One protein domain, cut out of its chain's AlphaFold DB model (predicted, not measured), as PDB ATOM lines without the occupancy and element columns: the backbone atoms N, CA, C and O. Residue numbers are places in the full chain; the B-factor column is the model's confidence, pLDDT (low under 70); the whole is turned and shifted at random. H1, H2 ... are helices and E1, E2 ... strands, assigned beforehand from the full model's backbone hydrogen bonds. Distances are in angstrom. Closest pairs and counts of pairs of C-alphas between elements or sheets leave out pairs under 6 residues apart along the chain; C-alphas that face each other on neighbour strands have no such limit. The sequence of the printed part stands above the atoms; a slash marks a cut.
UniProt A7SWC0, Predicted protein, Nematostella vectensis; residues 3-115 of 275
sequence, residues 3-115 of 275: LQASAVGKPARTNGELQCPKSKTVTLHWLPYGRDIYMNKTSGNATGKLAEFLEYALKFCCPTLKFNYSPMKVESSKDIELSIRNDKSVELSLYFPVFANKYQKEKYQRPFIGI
ATOM      1  N   LEU A   3     205.075 134.156 127.066       82.12
ATOM      2  CA  LEU A   3     204.058 133.937 128.081       82.12
ATOM      3  C   LEU A   3     204.609 134.412 129.417       82.12
ATOM      4  O   LEU A   3     205.696 134.000 129.830       82.12
ATOM      5  N   GLN A   4     203.864 135.287 130.076       83.00
ATOM      6  CA  GLN A   4     204.309 135.940 131.296       83.00
ATOM      7  C   GLN A   4     203.352 135.651 132.447       83.00
ATOM      8  O   GLN A   4     202.142 135.709 132.266       83.00
ATOM      9  N   ALA A   5     203.883 135.344 133.629       81.69
ATOM     10  CA  ALA A   5     203.074 135.098 134.820       81.69
ATOM     11  C   ALA A   5     203.027 136.338 135.725       81.69
ATOM     12  O   ALA A   5     204.040 137.017 135.907       81.69
ATOM     13  N   SER A   6     201.865 136.603 136.327       72.06
ATOM     14  CA  SER A   6     201.686 137.643 137.353       72.06
ATOM     15  C   SER A   6     202.379 137.274 138.669       72.06
ATOM     16  O   SER A   6     203.061 138.097 139.276       72.06
ATOM     17  N   ALA A   7     202.282 136.013 139.094       66.69
ATOM     18  CA  ALA A   7     202.884 135.553 140.339       66.69
ATOM     19  C   ALA A   7     204.291 134.977 140.106       66.69
ATOM     20  O   ALA A   7     204.478 134.036 139.336       66.69
ATOM     21  N   VAL A   8     205.284 135.519 140.821       55.75
ATOM     22  CA  VAL A   8     206.671 135.027 140.815       55.75
ATOM     23  C   VAL A   8     206.911 134.233 142.089       55.75
ATOM     24  O   VAL A   8     207.305 134.776 143.117       55.75
ATOM     25  N   GLY A   9     206.651 132.932 142.027       54.56
ATOM     26  CA  GLY A   9     207.190 131.984 142.996       54.56
ATOM     27  C   GLY A   9     208.472 131.375 142.441       54.56
ATOM     28  O   GLY A   9     208.509 130.989 141.273       54.56
ATOM     29  N   LYS A  10     209.526 131.241 143.257       53.38
ATOM     30  CA  LYS A  10     210.581 130.270 142.923       53.38
ATOM     31  C   LYS A  10     209.912 128.891 142.820       53.38
ATOM     32  O   LYS A  10     209.062 128.602 143.664       53.38
ATOM     33  N   PRO A  11     210.261 128.050 141.829       57.44
ATOM     34  CA  PRO A  11     209.708 126.705 141.746       57.44
ATOM     35  C   PRO A  11     209.997 125.982 143.063       57.44
ATOM     36  O   PRO A  11     211.159 125.814 143.441       57.44
ATOM     37  N   ALA A  12     208.941 125.618 143.790       55.53
ATOM     38  CA  ALA A  12     209.075 124.855 145.017       55.53
ATOM     39  C   ALA A  12     209.548 123.448 144.635       55.53
ATOM     40  O   ALA A  12     208.846 122.713 143.940       55.53
ATOM     41  N   ARG A  13     210.778 123.114 145.034       56.88
ATOM     42  CA  ARG A  13     211.372 121.789 144.860       56.88
ATOM     43  C   ARG A  13     211.493 121.129 146.224       56.88
ATOM     44  O   ARG A  13     212.177 121.650 147.099       56.88
ATOM     45  N   THR A  14     210.887 119.961 146.367       50.66
ATOM     46  CA  THR A  14     211.161 119.008 147.448       50.66
ATOM     47  C   THR A  14     211.678 117.739 146.794       50.66
ATOM     48  O   THR A  14     211.012 117.207 145.914       50.66
ATOM     49  N   ASN A  15     212.877 117.287 147.166       54.41
ATOM     50  CA  ASN A  15     213.522 116.089 146.606       54.41
ATOM     51  C   ASN A  15     213.684 116.080 145.069       54.41
ATOM     52  O   ASN A  15     213.709 115.023 144.452       54.41
ATOM     53  N   GLY A  16     213.816 117.251 144.437       62.84
ATOM     54  CA  GLY A  16     214.038 117.361 142.988       62.84
ATOM     55  C   GLY A  16     212.772 117.334 142.124       62.84
ATOM     56  O   GLY A  16     212.861 117.668 140.944       62.84
ATOM     57  N   GLU A  17     211.601 117.049 142.698       65.19
ATOM     58  CA  GLU A  17     210.318 117.086 141.991       65.19
ATOM     59  C   GLU A  17     209.706 118.498 141.992       65.19
ATOM     60  O   GLU A  17     209.798 119.243 142.976       65.19
ATOM     61  N   LEU A  18     209.100 118.886 140.862       67.00
ATOM     62  CA  LEU A  18     208.361 120.145 140.730       67.00
ATOM     63  C   LEU A  18     207.024 120.034 141.471       67.00
ATOM     64  O   LEU A  18     206.196 119.195 141.124       67.00
ATOM     65  N   GLN A  19     206.775 120.915 142.441       72.44
ATOM     66  CA  GLN A  19     205.458 121.009 143.070       72.44
ATOM     67  C   GLN A  19     204.496 121.876 142.253       72.44
ATOM     68  O   GLN A  19     204.847 122.968 141.792       72.44
ATOM     69  N   CYS A  20     203.253 121.409 142.144       73.75
ATOM     70  CA  CYS A  20     202.160 122.194 141.590       73.75
ATOM     71  C   CYS A  20     201.863 123.438 142.444       73.75
ATOM     72  O   CYS A  20     202.010 123.406 143.671       73.75
ATOM     73  N   PRO A  21     201.411 124.539 141.818       73.38
ATOM     74  CA  PRO A  21     201.002 125.724 142.551       73.38
ATOM     75  C   PRO A  21     199.835 125.413 143.497       73.38
ATOM     76  O   PRO A  21     198.983 124.576 143.212       73.38
ATOM     77  N   LYS A  22     199.776 126.130 144.628       70.94
ATOM     78  CA  LYS A  22     198.682 125.999 145.607       70.94
ATOM     79  C   LYS A  22     197.329 126.489 145.065       70.94
ATOM     80  O   LYS A  22     196.295 126.167 145.648       70.94
ATOM     81  N   SER A  23     197.325 127.279 143.988       72.75
ATOM     82  CA  SER A  23     196.100 127.753 143.344       72.75
ATOM     83  C   SER A  23     195.409 126.609 142.605       72.75
ATOM     84  O   SER A  23     196.055 125.848 141.895       72.75
ATOM     85  N   LYS A  24     194.084 126.502 142.733       79.38
ATOM     86  CA  LYS A  24     193.284 125.504 141.995       79.38
ATOM     87  C   LYS A  24     192.918 125.957 140.580       79.38
ATOM     88  O   LYS A  24     192.465 125.152 139.771       79.38
ATOM     89  N   THR A  25     193.093 127.238 140.293       83.88
ATOM     90  CA  THR A  25     192.691 127.897 139.051       83.88
ATOM     91  C   THR A  25     193.872 128.649 138.448       83.88
ATOM     92  O   THR A  25     194.713 129.204 139.163       83.88
ATOM     93  N   VAL A  26     193.937 128.631 137.118       85.56
ATOM     94  CA  VAL A  26     194.850 129.432 136.300       85.56
ATOM     95  C   VAL A  26     194.005 130.252 135.342       85.56
ATOM     96  O   VAL A  26     193.174 129.688 134.630       85.56
ATOM     97  N   THR A  27     194.221 131.564 135.309       87.00
ATOM     98  CA  THR A  27     193.527 132.452 134.372       87.00
ATOM     99  C   THR A  27     194.493 132.914 133.289       87.00
ATOM    100  O   THR A  27     195.486 133.577 133.575       87.00
ATOM    101  N   LEU A  28     194.211 132.571 132.033       87.56
ATOM    102  CA  LEU A  28     194.945 133.066 130.877       87.56
ATOM    103  C   LEU A  28     194.279 134.336 130.347       87.56
ATOM    104  O   LEU A  28     193.216 134.307 129.722       87.56
ATOM    105  N   HIS A  29     194.947 135.450 130.594       87.62
ATOM    106  CA  HIS A  29     194.691 136.732 129.978       87.62
ATOM    107  C   HIS A  29     195.281 136.735 128.570       87.62
ATOM    108  O   HIS A  29     196.493 136.581 128.396       87.62
ATOM    109  N   TRP A  30     194.430 136.900 127.555       85.56
ATOM    110  CA  TRP A  30     194.879 136.906 126.163       85.56
ATOM    111  C   TRP A  30     194.457 138.169 125.412       85.56
ATOM    112  O   TRP A  30     193.354 138.685 125.605       85.56
ATOM    113  N   LEU A  31     195.324 138.662 124.528       80.88
ATOM    114  CA  LEU A  31     194.924 139.618 123.496       80.88
ATOM    115  C   LEU A  31     194.490 138.834 122.257       80.88
ATOM    116  O   LEU A  31     195.173 137.877 121.886       80.88
ATOM    117  N   PRO A  32     193.390 139.226 121.591       73.25
ATOM    118  CA  PRO A  32     192.922 138.581 120.369       73.25
ATOM    119  C   PRO A  32     193.851 138.940 119.200       73.25
ATOM    120  O   PRO A  32     193.520 139.770 118.356       73.25
ATOM    121  N   TYR A  33     195.033 138.332 119.197       69.00
ATOM    122  CA  TYR A  33     196.064 138.473 118.187       69.00
ATOM    123  C   TYR A  33     196.169 137.158 117.410       69.00
ATOM    124  O   TYR A  33     196.482 136.112 117.978       69.00
ATOM    125  N   GLY A  34     195.878 137.194 116.109       69.88
ATOM    126  CA  GLY A  34     195.922 136.004 115.255       69.88
ATOM    127  C   GLY A  34     194.850 134.955 115.584       69.88
ATOM    128  O   GLY A  34     193.756 135.277 116.046       69.88
ATOM    129  N   ARG A  35     195.152 133.683 115.283       70.56
ATOM    130  CA  ARG A  35     194.267 132.519 115.520       70.56
ATOM    131  C   ARG A  35     194.793 131.576 116.608       70.56
ATOM    132  O   ARG A  35     194.315 130.449 116.722       70.56
ATOM    133  N   ASP A  36     195.770 132.023 117.394       73.12
ATOM    134  CA  ASP A  36     196.422 131.180 118.402       73.12
ATOM    135  C   ASP A  36     195.524 130.941 119.620       73.12
ATOM    136  O   ASP A  36     195.537 129.845 120.183       73.12
ATOM    137  N   ILE A  37     194.713 131.945 119.982       77.44
ATOM    138  CA  ILE A  37     193.664 131.881 121.007       77.44
ATOM    139  C   ILE A  37     192.471 132.720 120.532       77.44
ATOM    140  O   ILE A  37     192.589 133.931 120.335       77.44
ATOM    141  N   TYR A  38     191.307 132.096 120.363       74.94
ATOM    142  CA  TYR A  38     190.060 132.779 120.021       74.94
ATOM    143  C   TYR A  38     188.866 132.143 120.739       74.94
ATOM    144  O   TYR A  38     188.852 130.952 121.032       74.94
ATOM    145  N   MET A  39     187.840 132.942 121.021       73.00
ATOM    146  CA  MET A  39     186.596 132.428 121.594       73.00
ATOM    147  C   MET A  39     185.752 131.781 120.501       73.00
ATOM    148  O   MET A  39     185.440 132.422 119.491       73.00
ATOM    149  N   ASN A  40     185.377 130.519 120.697       70.62
ATOM    150  CA  ASN A  40     184.458 129.845 119.798       70.62
ATOM    151  C   ASN A  40     183.046 130.427 119.980       70.62
ATOM    152  O   ASN A  40     182.500 130.433 121.083       70.62
ATOM    153  N   LYS A  41     182.448 130.907 118.884       64.88
ATOM    154  CA  LYS A  41     181.128 131.555 118.891       64.88
ATOM    155  C   LYS A  41     179.993 130.623 119.325       64.88
ATOM    156  O   LYS A  41     178.976 131.120 119.790       64.88
ATOM    157  N   THR A  42     180.141 129.306 119.167       62.91
ATOM    158  CA  THR A  42     179.085 128.328 119.484       62.91
ATOM    159  C   THR A  42     179.184 127.733 120.884       62.91
ATOM    160  O   THR A  42     178.149 127.474 121.486       62.91
ATOM    161  N   SER A  43     180.389 127.518 121.421       61.50
ATOM    162  CA  SER A  43     180.570 126.911 122.751       61.50
ATOM    163  C   SER A  43     180.895 127.912 123.859       61.50
ATOM    164  O   SER A  43     180.828 127.551 125.028       61.50
ATOM    165  N   GLY A  44     181.283 129.148 123.518       65.81
ATOM    166  CA  GLY A  44     181.746 130.138 124.495       65.81
ATOM    167  C   GLY A  44     183.094 129.799 125.148       65.81
ATOM    168  O   GLY A  44     183.559 130.559 125.992       65.81
ATOM    169  N   ASN A  45     183.737 128.695 124.749       71.69
ATOM    170  CA  ASN A  45     185.052 128.295 125.242       71.69
ATOM    171  C   ASN A  45     186.162 128.915 124.386       71.69
ATOM    172  O   ASN A  45     186.029 129.041 123.164       71.69
ATOM    173  N   ALA A  46     187.285 129.259 125.021       70.75
ATOM    174  CA  ALA A  46     188.480 129.660 124.293       70.75
ATOM    175  C   ALA A  46     189.110 128.428 123.640       70.75
ATOM    176  O   ALA A  46     189.378 127.424 124.295       70.75
ATOM    177  N   THR A  47     189.333 128.515 122.338       74.56
ATOM    178  CA  THR A  47     189.908 127.465 121.497       74.56
ATOM    179  C   THR A  47     191.081 128.029 120.706       74.56
ATOM    180  O   THR A  47     191.123 129.223 120.406       74.56
ATOM    181  N   GLY A  48     192.042 127.185 120.353       81.75
ATOM    182  CA  GLY A  48     193.199 127.585 119.559       81.75
ATOM    183  C   GLY A  48     194.400 126.694 119.834       81.75
ATOM    184  O   GLY A  48     194.487 126.079 120.893       81.75
ATOM    185  N   LYS A  49     195.345 126.638 118.890       83.81
ATOM    186  CA  LYS A  49     196.505 125.734 118.983       83.81
ATOM    187  C   LYS A  49     197.317 125.957 120.260       83.81
ATOM    188  O   LYS A  49     197.778 124.998 120.868       83.81
ATOM    189  N   LEU A  50     197.484 127.218 120.665       83.56
ATOM    190  CA  LEU A  50     198.223 127.546 121.880       83.56
ATOM    191  C   LEU A  50     197.412 127.226 123.138       83.56
ATOM    192  O   LEU A  50     197.975 126.718 124.101       83.56
ATOM    193  N   ALA A  51     196.104 127.499 123.125       83.44
ATOM    194  CA  ALA A  51     195.216 127.169 124.237       83.44
ATOM    195  C   ALA A  51     195.185 125.651 124.495       83.44
ATOM    196  O   ALA A  51     195.413 125.217 125.621       83.44
ATOM    197  N   GLU A  52     195.024 124.847 123.441       85.50
ATOM    198  CA  GLU A  52     195.046 123.380 123.505       85.50
ATOM    199  C   GLU A  52     196.397 122.847 123.996       85.50
ATOM    200  O   GLU A  52     196.444 121.972 124.861       85.50
ATOM    201  N   PHE A  53     197.502 123.404 123.490       87.19
ATOM    202  CA  PHE A  53     198.843 123.034 123.936       87.19
ATOM    203  C   PHE A  53     199.063 123.340 125.424       87.19
ATOM    204  O   PHE A  53     199.563 122.487 126.157       87.19
ATOM    205  N   LEU A  54     198.679 124.537 125.883       85.75
ATOM    206  CA  LEU A  54     198.820 124.938 127.285       85.75
ATOM    207  C   LEU A  54     197.949 124.084 128.206       85.75
ATOM    208  O   LEU A  54     198.416 123.658 129.262       85.75
ATOM    209  N   GLU A  55     196.713 123.796 127.801       84.88
ATOM    210  CA  GLU A  55     195.810 122.940 128.561       84.88
ATOM    211  C   GLU A  55     196.359 121.511 128.672       84.88
ATOM    212  O   GLU A  55     196.352 120.935 129.761       84.88
ATOM    213  N   TYR A  56     196.899 120.953 127.584       87.31
ATOM    214  CA  TYR A  56     197.527 119.631 127.596       87.31
ATOM    215  C   TYR A  56     198.782 119.598 128.478       87.31
ATOM    216  O   TYR A  56     198.908 118.728 129.344       87.31
ATOM    217  N   ALA A  57     199.688 120.566 128.312       85.06
ATOM    218  CA  ALA A  57     200.926 120.650 129.082       85.06
ATOM    219  C   ALA A  57     200.657 120.790 130.589       85.06
ATOM    220  O   ALA A  57     201.292 120.122 131.402       85.06
ATOM    221  N   LEU A  58     199.683 121.618 130.975       82.25
ATOM    222  CA  LEU A  58     199.360 121.840 132.383       82.25
ATOM    223  C   LEU A  58     198.532 120.717 132.995       82.25
ATOM    224  O   LEU A  58     198.749 120.424 134.165       82.25
ATOM    225  N   LYS A  59     197.658 120.037 132.240       84.38
ATOM    226  CA  LYS A  59     197.025 118.792 132.713       84.38
ATOM    227  C   LYS A  59     198.058 117.700 132.965       84.38
ATOM    228  O   LYS A  59     197.925 116.967 133.941       84.38
ATOM    229  N   PHE A  60     199.083 117.617 132.116       86.25
ATOM    230  CA  PHE A  60     200.185 116.674 132.289       86.25
ATOM    231  C   PHE A  60     201.038 117.011 133.520       86.25
ATOM    232  O   PHE A  60     201.355 116.123 134.304       86.25
ATOM    233  N   CYS A  61     201.377 118.288 133.730       82.31
ATOM    234  CA  CYS A  61     202.156 118.706 134.899       82.31
ATOM    235  C   CYS A  61     201.349 118.693 136.209       82.31
ATOM    236  O   CYS A  61     201.891 118.345 137.252       82.31
ATOM    237  N   CYS A  62     200.082 119.112 136.170       84.19
ATOM    238  CA  CYS A  62     199.242 119.381 137.337       84.19
ATOM    239  C   CYS A  62     197.755 119.099 137.031       84.19
ATOM    240  O   CYS A  62     197.004 120.013 136.679       84.19
ATOM    241  N   PRO A  63     197.280 117.856 137.241       82.69
ATOM    242  CA  PRO A  63     195.930 117.429 136.854       82.69
ATOM    243  C   PRO A  63     194.783 118.168 137.561       82.69
ATOM    244  O   PRO A  63     193.647 118.155 137.096       82.69
ATOM    245  N   THR A  64     195.056 118.789 138.711       80.75
ATOM    246  CA  THR A  64     194.055 119.453 139.559       80.75
ATOM    247  C   THR A  64     193.792 120.912 139.180       80.75
ATOM    248  O   THR A  64     192.885 121.524 139.751       80.75
ATOM    249  N   LEU A  65     194.555 121.480 138.236       82.69
ATOM    250  CA  LEU A  65     194.402 122.869 137.803       82.69
ATOM    251  C   LEU A  65     193.233 123.026 136.828       82.69
ATOM    252  O   LEU A  65     193.158 122.354 135.801       82.69
ATOM    253  N   LYS A  66     192.342 123.975 137.123       83.62
ATOM    254  CA  LYS A  66     191.286 124.421 136.208       83.62
ATOM    255  C   LYS A  66     191.741 125.637 135.411       83.62
ATOM    256  O   LYS A  66     192.363 126.539 135.970       83.62
ATOM    257  N   PHE A  67     191.393 125.669 134.128       82.94
ATOM    258  CA  PHE A  67     191.802 126.724 133.208       82.94
ATOM    259  C   PHE A  67     190.643 127.675 132.906       82.94
ATOM    260  O   PHE A  67     189.589 127.244 132.442       82.94
ATOM    261  N   ASN A  68     190.855 128.963 133.160       85.31
ATOM    262  CA  ASN A  68     189.940 130.042 132.817       85.31
ATOM    263  C   ASN A  68     190.591 130.946 131.773       85.31
ATOM    264  O   ASN A  68     191.800 131.163 131.785       85.31
ATOM    265  N   TYR A  69     189.778 131.523 130.898       85.06
ATOM    266  CA  TYR A  69     190.246 132.434 129.862       85.06
ATOM    267  C   TYR A  69     189.558 133.783 130.040       85.06
ATOM    268  O   TYR A  69     188.331 133.846 130.110       85.06
ATOM    269  N   SER A  70     190.334 134.868 130.063       83.81
ATOM    270  CA  SER A  70     189.803 136.234 130.122       83.81
ATOM    271  C   SER A  70     190.408 137.124 129.026       83.81
ATOM    272  O   SER A  70     191.633 137.226 128.933       83.81
ATOM    273  N   PRO A  71     189.600 137.769 128.161       81.12
ATOM    274  CA  PRO A  71     190.139 138.638 127.126       81.12
ATOM    275  C   PRO A  71     190.671 139.923 127.759       81.12
ATOM    276  O   PRO A  71     189.973 140.596 128.519       81.12
ATOM    277  N   MET A  72     191.890 140.310 127.399       79.69
ATOM    278  CA  MET A  72     192.455 141.590 127.806       79.69
ATOM    279  C   MET A  72     191.842 142.730 126.982       79.69
ATOM    280  O   MET A  72     191.820 142.685 125.749       79.69
ATOM    281  N   LYS A  73     191.357 143.773 127.663       76.38
ATOM    282  CA  LYS A  73     190.890 145.024 127.047       76.38
ATOM    283  C   LYS A  73     191.976 146.077 127.229       76.38
ATOM    284  O   LYS A  73     192.107 146.635 128.310       76.38
ATOM    285  N   VAL A  74     192.784 146.275 126.197       75.81
ATOM    286  CA  VAL A  74     194.018 147.065 126.271       75.81
ATOM    287  C   VAL A  74     194.105 147.938 125.031       75.81
ATOM    288  O   VAL A  74     193.951 147.424 123.919       75.81
ATOM    289  N   GLU A  75     194.366 149.230 125.215       71.88
ATOM    290  CA  GLU A  75     194.511 150.185 124.114       71.88
ATOM    291  C   GLU A  75     195.974 150.587 123.878       71.88
ATOM    292  O   GLU A  75     196.344 150.860 122.734       71.88
ATOM    293  N   SER A  76     196.815 150.546 124.921       73.94
ATOM    294  CA  SER A  76     198.239 150.904 124.873       73.94
ATOM    295  C   SER A  76     199.161 149.840 125.491       73.94
ATOM    296  O   SER A  76     198.752 149.015 126.305       73.94
ATOM    297  N   SER A  77     200.453 149.878 125.154       73.00
ATOM    298  CA  SER A  77     201.492 149.058 125.804       73.00
ATOM    299  C   SER A  77     201.585 149.286 127.309       73.00
ATOM    300  O   SER A  77     201.805 148.334 128.060       73.00
ATOM    301  N   LYS A  78     201.331 150.520 127.761       79.62
ATOM    302  CA  LYS A  78     201.292 150.869 129.188       79.62
ATOM    303  C   LYS A  78     200.203 150.110 129.941       79.62
ATOM    304  O   LYS A  78     200.426 149.697 131.074       79.62
ATOM    305  N   ASP A  79     199.056 149.873 129.311       82.25
ATOM    306  CA  ASP A  79     197.947 149.149 129.937       82.25
ATOM    307  C   ASP A  79     198.302 147.669 130.158       82.25
ATOM    308  O   ASP A  79     197.902 147.080 131.164       82.25
ATOM    309  N   ILE A  80     199.094 147.066 129.256       82.31
ATOM    310  CA  ILE A  80     199.609 145.693 129.418       82.31
ATOM    311  C   ILE A  80     200.562 145.640 130.610       82.31
ATOM    312  O   ILE A  80     200.424 144.772 131.471       82.31
ATOM    313  N   GLU A  81     201.514 146.574 130.672       83.31
ATOM    314  CA  GLU A  81     202.460 146.661 131.785       83.31
ATOM    315  C   GLU A  81     201.731 146.829 133.121       83.31
ATOM    316  O   GLU A  81     202.003 146.089 134.066       83.31
ATOM    317  N   LEU A  82     200.775 147.761 133.194       84.25
ATOM    318  CA  LEU A  82     199.984 148.005 134.398       84.25
ATOM    319  C   LEU A  82     199.174 146.772 134.798       84.25
ATOM    320  O   LEU A  82     199.144 146.442 135.982       84.25
ATOM    321  N   SER A  83     198.577 146.068 133.832       84.31
ATOM    322  CA  SER A  83     197.829 144.835 134.092       84.31
ATOM    323  C   SER A  83     198.725 143.761 134.705       84.31
ATOM    324  O   SER A  83     198.347 143.154 135.692       84.31
ATOM    325  N   ILE A  84     199.943 143.572 134.194       84.69
ATOM    326  CA  ILE A  84     200.871 142.537 134.682       84.69
ATOM    327  C   ILE A  84     201.504 142.920 136.026       84.69
ATOM    328  O   ILE A  84     201.710 142.074 136.900       84.69
ATOM    329  N   ARG A  85     201.856 144.196 136.200       83.88
ATOM    330  CA  ARG A  85     202.583 144.672 137.380       83.88
ATOM    331  C   ARG A  85     201.679 144.824 138.598       83.88
ATOM    332  O   ARG A  85     202.101 144.490 139.705       83.88
ATOM    333  N   ASN A  86     200.459 145.320 138.395       84.12
ATOM    334  CA  ASN A  86     199.500 145.545 139.476       84.12
ATOM    335  C   ASN A  86     198.670 144.311 139.812       84.12
ATOM    336  O   ASN A  86     197.938 144.339 140.803       84.12
ATOM    337  N   ASP A  87     198.784 143.240 139.027       82.19
ATOM    338  CA  ASP A  87     198.123 141.994 139.352       82.19
ATOM    339  C   ASP A  87     198.723 141.391 140.634       82.19
ATOM    340  O   ASP A  87     199.894 141.008 140.719       82.19
ATOM    341  N   LYS A  88     197.889 141.401 141.674       74.25
ATOM    342  CA  LYS A  88     198.138 140.825 142.999       74.25
ATOM    343  C   LYS A  88     197.214 139.632 143.248       74.25
ATOM    344  O   LYS A  88     196.950 139.305 144.407       74.25
ATOM    345  N   SER A  89     196.665 139.029 142.191       70.50
ATOM    346  CA  SER A  89     195.792 137.869 142.304       70.50
ATOM    347  C   SER A  89     196.466 136.769 143.121       70.50
ATOM    348  O   SER A  89     197.641 136.447 142.947       70.50
ATOM    349  N   VAL A  90     195.695 136.178 144.033       69.19
ATOM    350  CA  VAL A  90     196.113 134.973 144.766       69.19
ATOM    351  C   VAL A  90     196.205 133.775 143.808       69.19
ATOM    352  O   VAL A  90     196.961 132.833 144.038       69.19
ATOM    353  N   GLU A  91     195.438 133.825 142.719       78.44
ATOM    354  CA  GLU A  91     195.419 132.832 141.650       78.44
ATOM    355  C   GLU A  91     196.511 133.101 140.607       78.44
ATOM    356  O   GLU A  91     196.951 134.238 140.420       78.44
ATOM    357  N   LEU A  92     196.951 132.049 139.913       81.12
ATOM    358  CA  LEU A  92     197.981 132.159 138.885       81.12
ATOM    359  C   LEU A  92     197.397 132.780 137.607       81.12
ATOM    360  O   LEU A  92     196.668 132.118 136.869       81.12
ATOM    361  N   SER A  93     197.765 134.026 137.321       86.75
ATOM    362  CA  SER A  93     197.397 134.710 136.077       86.75
ATOM    363  C   SER A  93     198.537 134.658 135.059       86.75
ATOM    364  O   SER A  93     199.686 134.981 135.378       86.75
ATOM    365  N   LEU A  94     198.223 134.259 133.829       87.69
ATOM    366  CA  LEU A  94     199.138 134.195 132.689       87.69
ATOM    367  C   LEU A  94     198.733 135.227 131.635       87.69
ATOM    368  O   LEU A  94     197.550 135.392 131.375       87.69
ATOM    369  N   TYR A  95     199.700 135.876 130.995       88.12
ATOM    370  CA  TYR A  95     199.491 136.950 130.026       88.12
ATOM    371  C   TYR A  95     200.153 136.593 128.694       88.12
ATOM    372  O   TYR A  95     201.348 136.282 128.652       88.12
ATOM    373  N   PHE A  96     199.381 136.642 127.604       87.31
ATOM    374  CA  PHE A  96     199.856 136.363 126.246       87.31
ATOM    375  C   PHE A  96     199.136 137.212 125.173       87.31
ATOM    376  O   PHE A  96     197.935 137.446 125.281       87.31
ATOM    377  N   PRO A  97     199.805 137.628 124.085       85.00
ATOM    378  CA  PRO A  97     201.245 137.644 123.896       85.00
ATOM    379  C   PRO A  97     201.855 138.859 124.599       85.00
ATOM    380  O   PRO A  97     201.367 139.980 124.475       85.00
ATOM    381  N   VAL A  98     202.975 138.646 125.286       85.69
ATOM    382  CA  VAL A  98     203.897 139.732 125.627       85.69
ATOM    383  C   VAL A  98     205.042 139.693 124.619       85.69
ATOM    384  O   VAL A  98     205.500 138.629 124.198       85.69
ATOM    385  N   PHE A  99     205.498 140.847 124.159       82.75
ATOM    386  CA  PHE A  99     206.656 140.928 123.270       82.75
ATOM    387  C   PHE A  99     207.865 141.234 124.128       82.75
ATOM    388  O   PHE A  99     207.778 142.122 124.956       82.75
ATOM    389  N   ALA A 100     208.955 140.493 124.003       83.81
ATOM    390  CA  ALA A 100     210.171 140.734 124.769       83.81
ATOM    391  C   ALA A 100     211.372 140.294 123.940       83.81
ATOM    392  O   ALA A 100     211.237 139.448 123.050       83.81
ATOM    393  N   ASN A 101     212.536 140.863 124.238       82.44
ATOM    394  CA  ASN A 101     213.770 140.484 123.572       82.44
ATOM    395  C   ASN A 101     214.189 139.073 124.022       82.44
ATOM    396  O   ASN A 101     214.160 138.767 125.213       82.44
ATOM    397  N   LYS A 102     214.617 138.226 123.078       82.94
ATOM    398  CA  LYS A 102     215.054 136.842 123.324       82.94
ATOM    399  C   LYS A 102     216.204 136.735 124.335       82.94
ATOM    400  O   LYS A 102     216.326 135.716 125.007       82.94
ATOM    401  N   TYR A 103     217.034 137.771 124.452       83.56
ATOM    402  CA  TYR A 103     218.166 137.797 125.386       83.56
ATOM    403  C   TYR A 103     217.790 138.238 126.805       83.56
ATOM    404  O   TYR A 103     218.579 138.069 127.734       83.56
ATOM    405  N   GLN A 104     216.597 138.804 126.992       85.00
ATOM    406  CA  GLN A 104     216.104 139.189 128.309       85.00
ATOM    407  C   GLN A 104     215.452 137.986 128.997       85.00
ATOM    408  O   GLN A 104     214.843 137.138 128.352       85.00
ATOM    409  N   LYS A 105     215.589 137.904 130.322       82.50
ATOM    410  CA  LYS A 105     214.937 136.866 131.148       82.50
ATOM    411  C   LYS A 105     213.679 137.377 131.849       82.50
ATOM    412  O   LYS A 105     212.867 136.591 132.329       82.50
ATOM    413  N   GLU A 106     213.535 138.693 131.913       85.81
ATOM    414  CA  GLU A 106     212.442 139.387 132.572       85.81
ATOM    415  C   GLU A 106     211.984 140.575 131.724       85.81
ATOM    416  O   GLU A 106     212.776 141.207 131.026       85.81
ATOM    417  N   LYS A 107     210.685 140.867 131.779       84.94
ATOM    418  CA  LYS A 107     210.060 142.076 131.229       84.94
ATOM    419  C   LYS A 107     209.056 142.573 132.265       84.94
ATOM    420  O   LYS A 107     208.515 141.762 133.002       84.94
ATOM    421  N   TYR A 108     208.824 143.874 132.405       85.19
ATOM    422  CA  TYR A 108     207.885 144.401 133.419       85.19
ATOM    423  C   TYR A 108     208.129 143.884 134.854       85.19
ATOM    424  O   TYR A 108     207.185 143.678 135.611       85.19
ATOM    425  N   GLN A 109     209.393 143.641 135.230       84.12
ATOM    426  CA  GLN A 109     209.780 143.086 136.541       84.12
ATOM    427  C   GLN A 109     209.228 141.675 136.829       84.12
ATOM    428  O   GLN A 109     209.152 141.252 137.982       84.12
ATOM    429  N   ARG A 110     208.828 140.931 135.790       83.94
ATOM    430  CA  ARG A 110     208.360 139.546 135.899       83.94
ATOM    431  C   ARG A 110     209.111 138.654 134.899       83.94
ATOM    432  O   ARG A 110     209.329 139.073 133.756       83.94
ATOM    433  N   PRO A 111     209.480 137.419 135.276       84.81
ATOM    434  CA  PRO A 111     210.059 136.462 134.347       84.81
ATOM    435  C   PRO A 111     209.028 136.053 133.295       84.81
ATOM    436  O   PRO A 111     207.821 136.034 133.551       84.81
ATOM    437  N   PHE A 112     209.510 135.700 132.113       87.94
ATOM    438  CA  PHE A 112     208.674 135.198 131.031       87.94
ATOM    439  C   PHE A 112     209.298 133.961 130.390       87.94
ATOM    440  O   PHE A 112     210.494 133.702 130.520       87.94
ATOM    441  N   ILE A 113     208.477 133.213 129.660       87.31
ATOM    442  CA  ILE A 113     208.909 132.077 128.847       87.31
ATOM    443  C   ILE A 113     208.664 132.427 127.382       87.31
ATOM    444  O   ILE A 113     207.547 132.776 126.998       87.31
ATOM    445  N   GLY A 114     209.708 132.349 126.556       86.62
ATOM    446  CA  GLY A 114     209.574 132.508 125.110       86.62
ATOM    447  C   GLY A 114     208.811 131.335 124.502       86.62
ATOM    448  O   GLY A 114     209.193 130.190 124.722       86.62
ATOM    449  N   ILE A 115     207.743 131.622 123.752       86.31
ATOM    450  CA  ILE A 115     206.966 130.593 123.039       86.31
ATOM    451  C   ILE A 115     207.242 130.655 121.538       86.31
ATOM    452  O   ILE A 115     207.504 129.631 120.917       86.31
TER     453      ILE A 115
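This is residues 3 to 115 of the 275 residues of the protein "Predicted protein" of Nematostella vectensis (UniProt A7SWC0). One strongly twisted sheet of five strands lies between two helices, H1 over one face and H2 over the other, and long loops, residues 6 to 24 and 31 to 48, reach outward. The 113 printed residues include, in order, E1, E2, H1, E3, H2, E4 and E5; the mixed sheet runs E3, E2, E4, E1, E5. The class is mixed, helices and strands, with under half of the residues in named elements. The whole is compact, with a radius of gyration of the C-alphas of 14.4 A and spans of 43 by 33 by 26 A.

E1, residues 3 to 5, is antiparallel to E5, residues 110 to 114, and to E4, residues 92 to 98; N 3 and O 113, and N 95 and O 4, are each 2.8 A apart, within hydrogen-bond range. E2, residues 25 to 30, is parallel to E4 and to E3, residues 66 to 71; N 29 and O 94 are 2.7 A apart, N 28 and O 68 2.8 A. H1, residues 49 to 61, is on the sheet over E2, at a height of 9.8 A; the closest C-alphas of H1 and E3 are those of Glu 55 and Phe 67, 7.2 A apart. H2, residues 77 to 86, is on the opposite face over E4 and E1, at a height of 10.0 A; its closest C-alpha to E4 is that of Ile 84, 7.4 A from that of Tyr 95. Both helices run along the strands. E2, H1 and E3 form a strand-helix-strand unit, two parallel neighbour strands joined through a helix; E3, H2 and E4 form a split one, with E2 between its strands. Both crossovers are right-handed. In H1 and H2 every O i to N i+4 pair is within hydrogen-bond range.

E1 begins at C-alpha 3 (204.058, 133.937, 128.081), and E5 ends at C-alpha 114 (209.574, 132.508, 125.110). From first to last C-alpha, H1 measures 18.3 A, E3 16.9 A and E4 16.4 A.

The two C-alphas farthest apart, those of Asn 15 and Thr 42, are 45.5 A apart. The printed part has no cut; the links E1 to E2, E2 to H1 and E4 to E5 are long. The pLDDT is under 70 at residues 7 to 18, 33 to 34, 41 to 44 and 90.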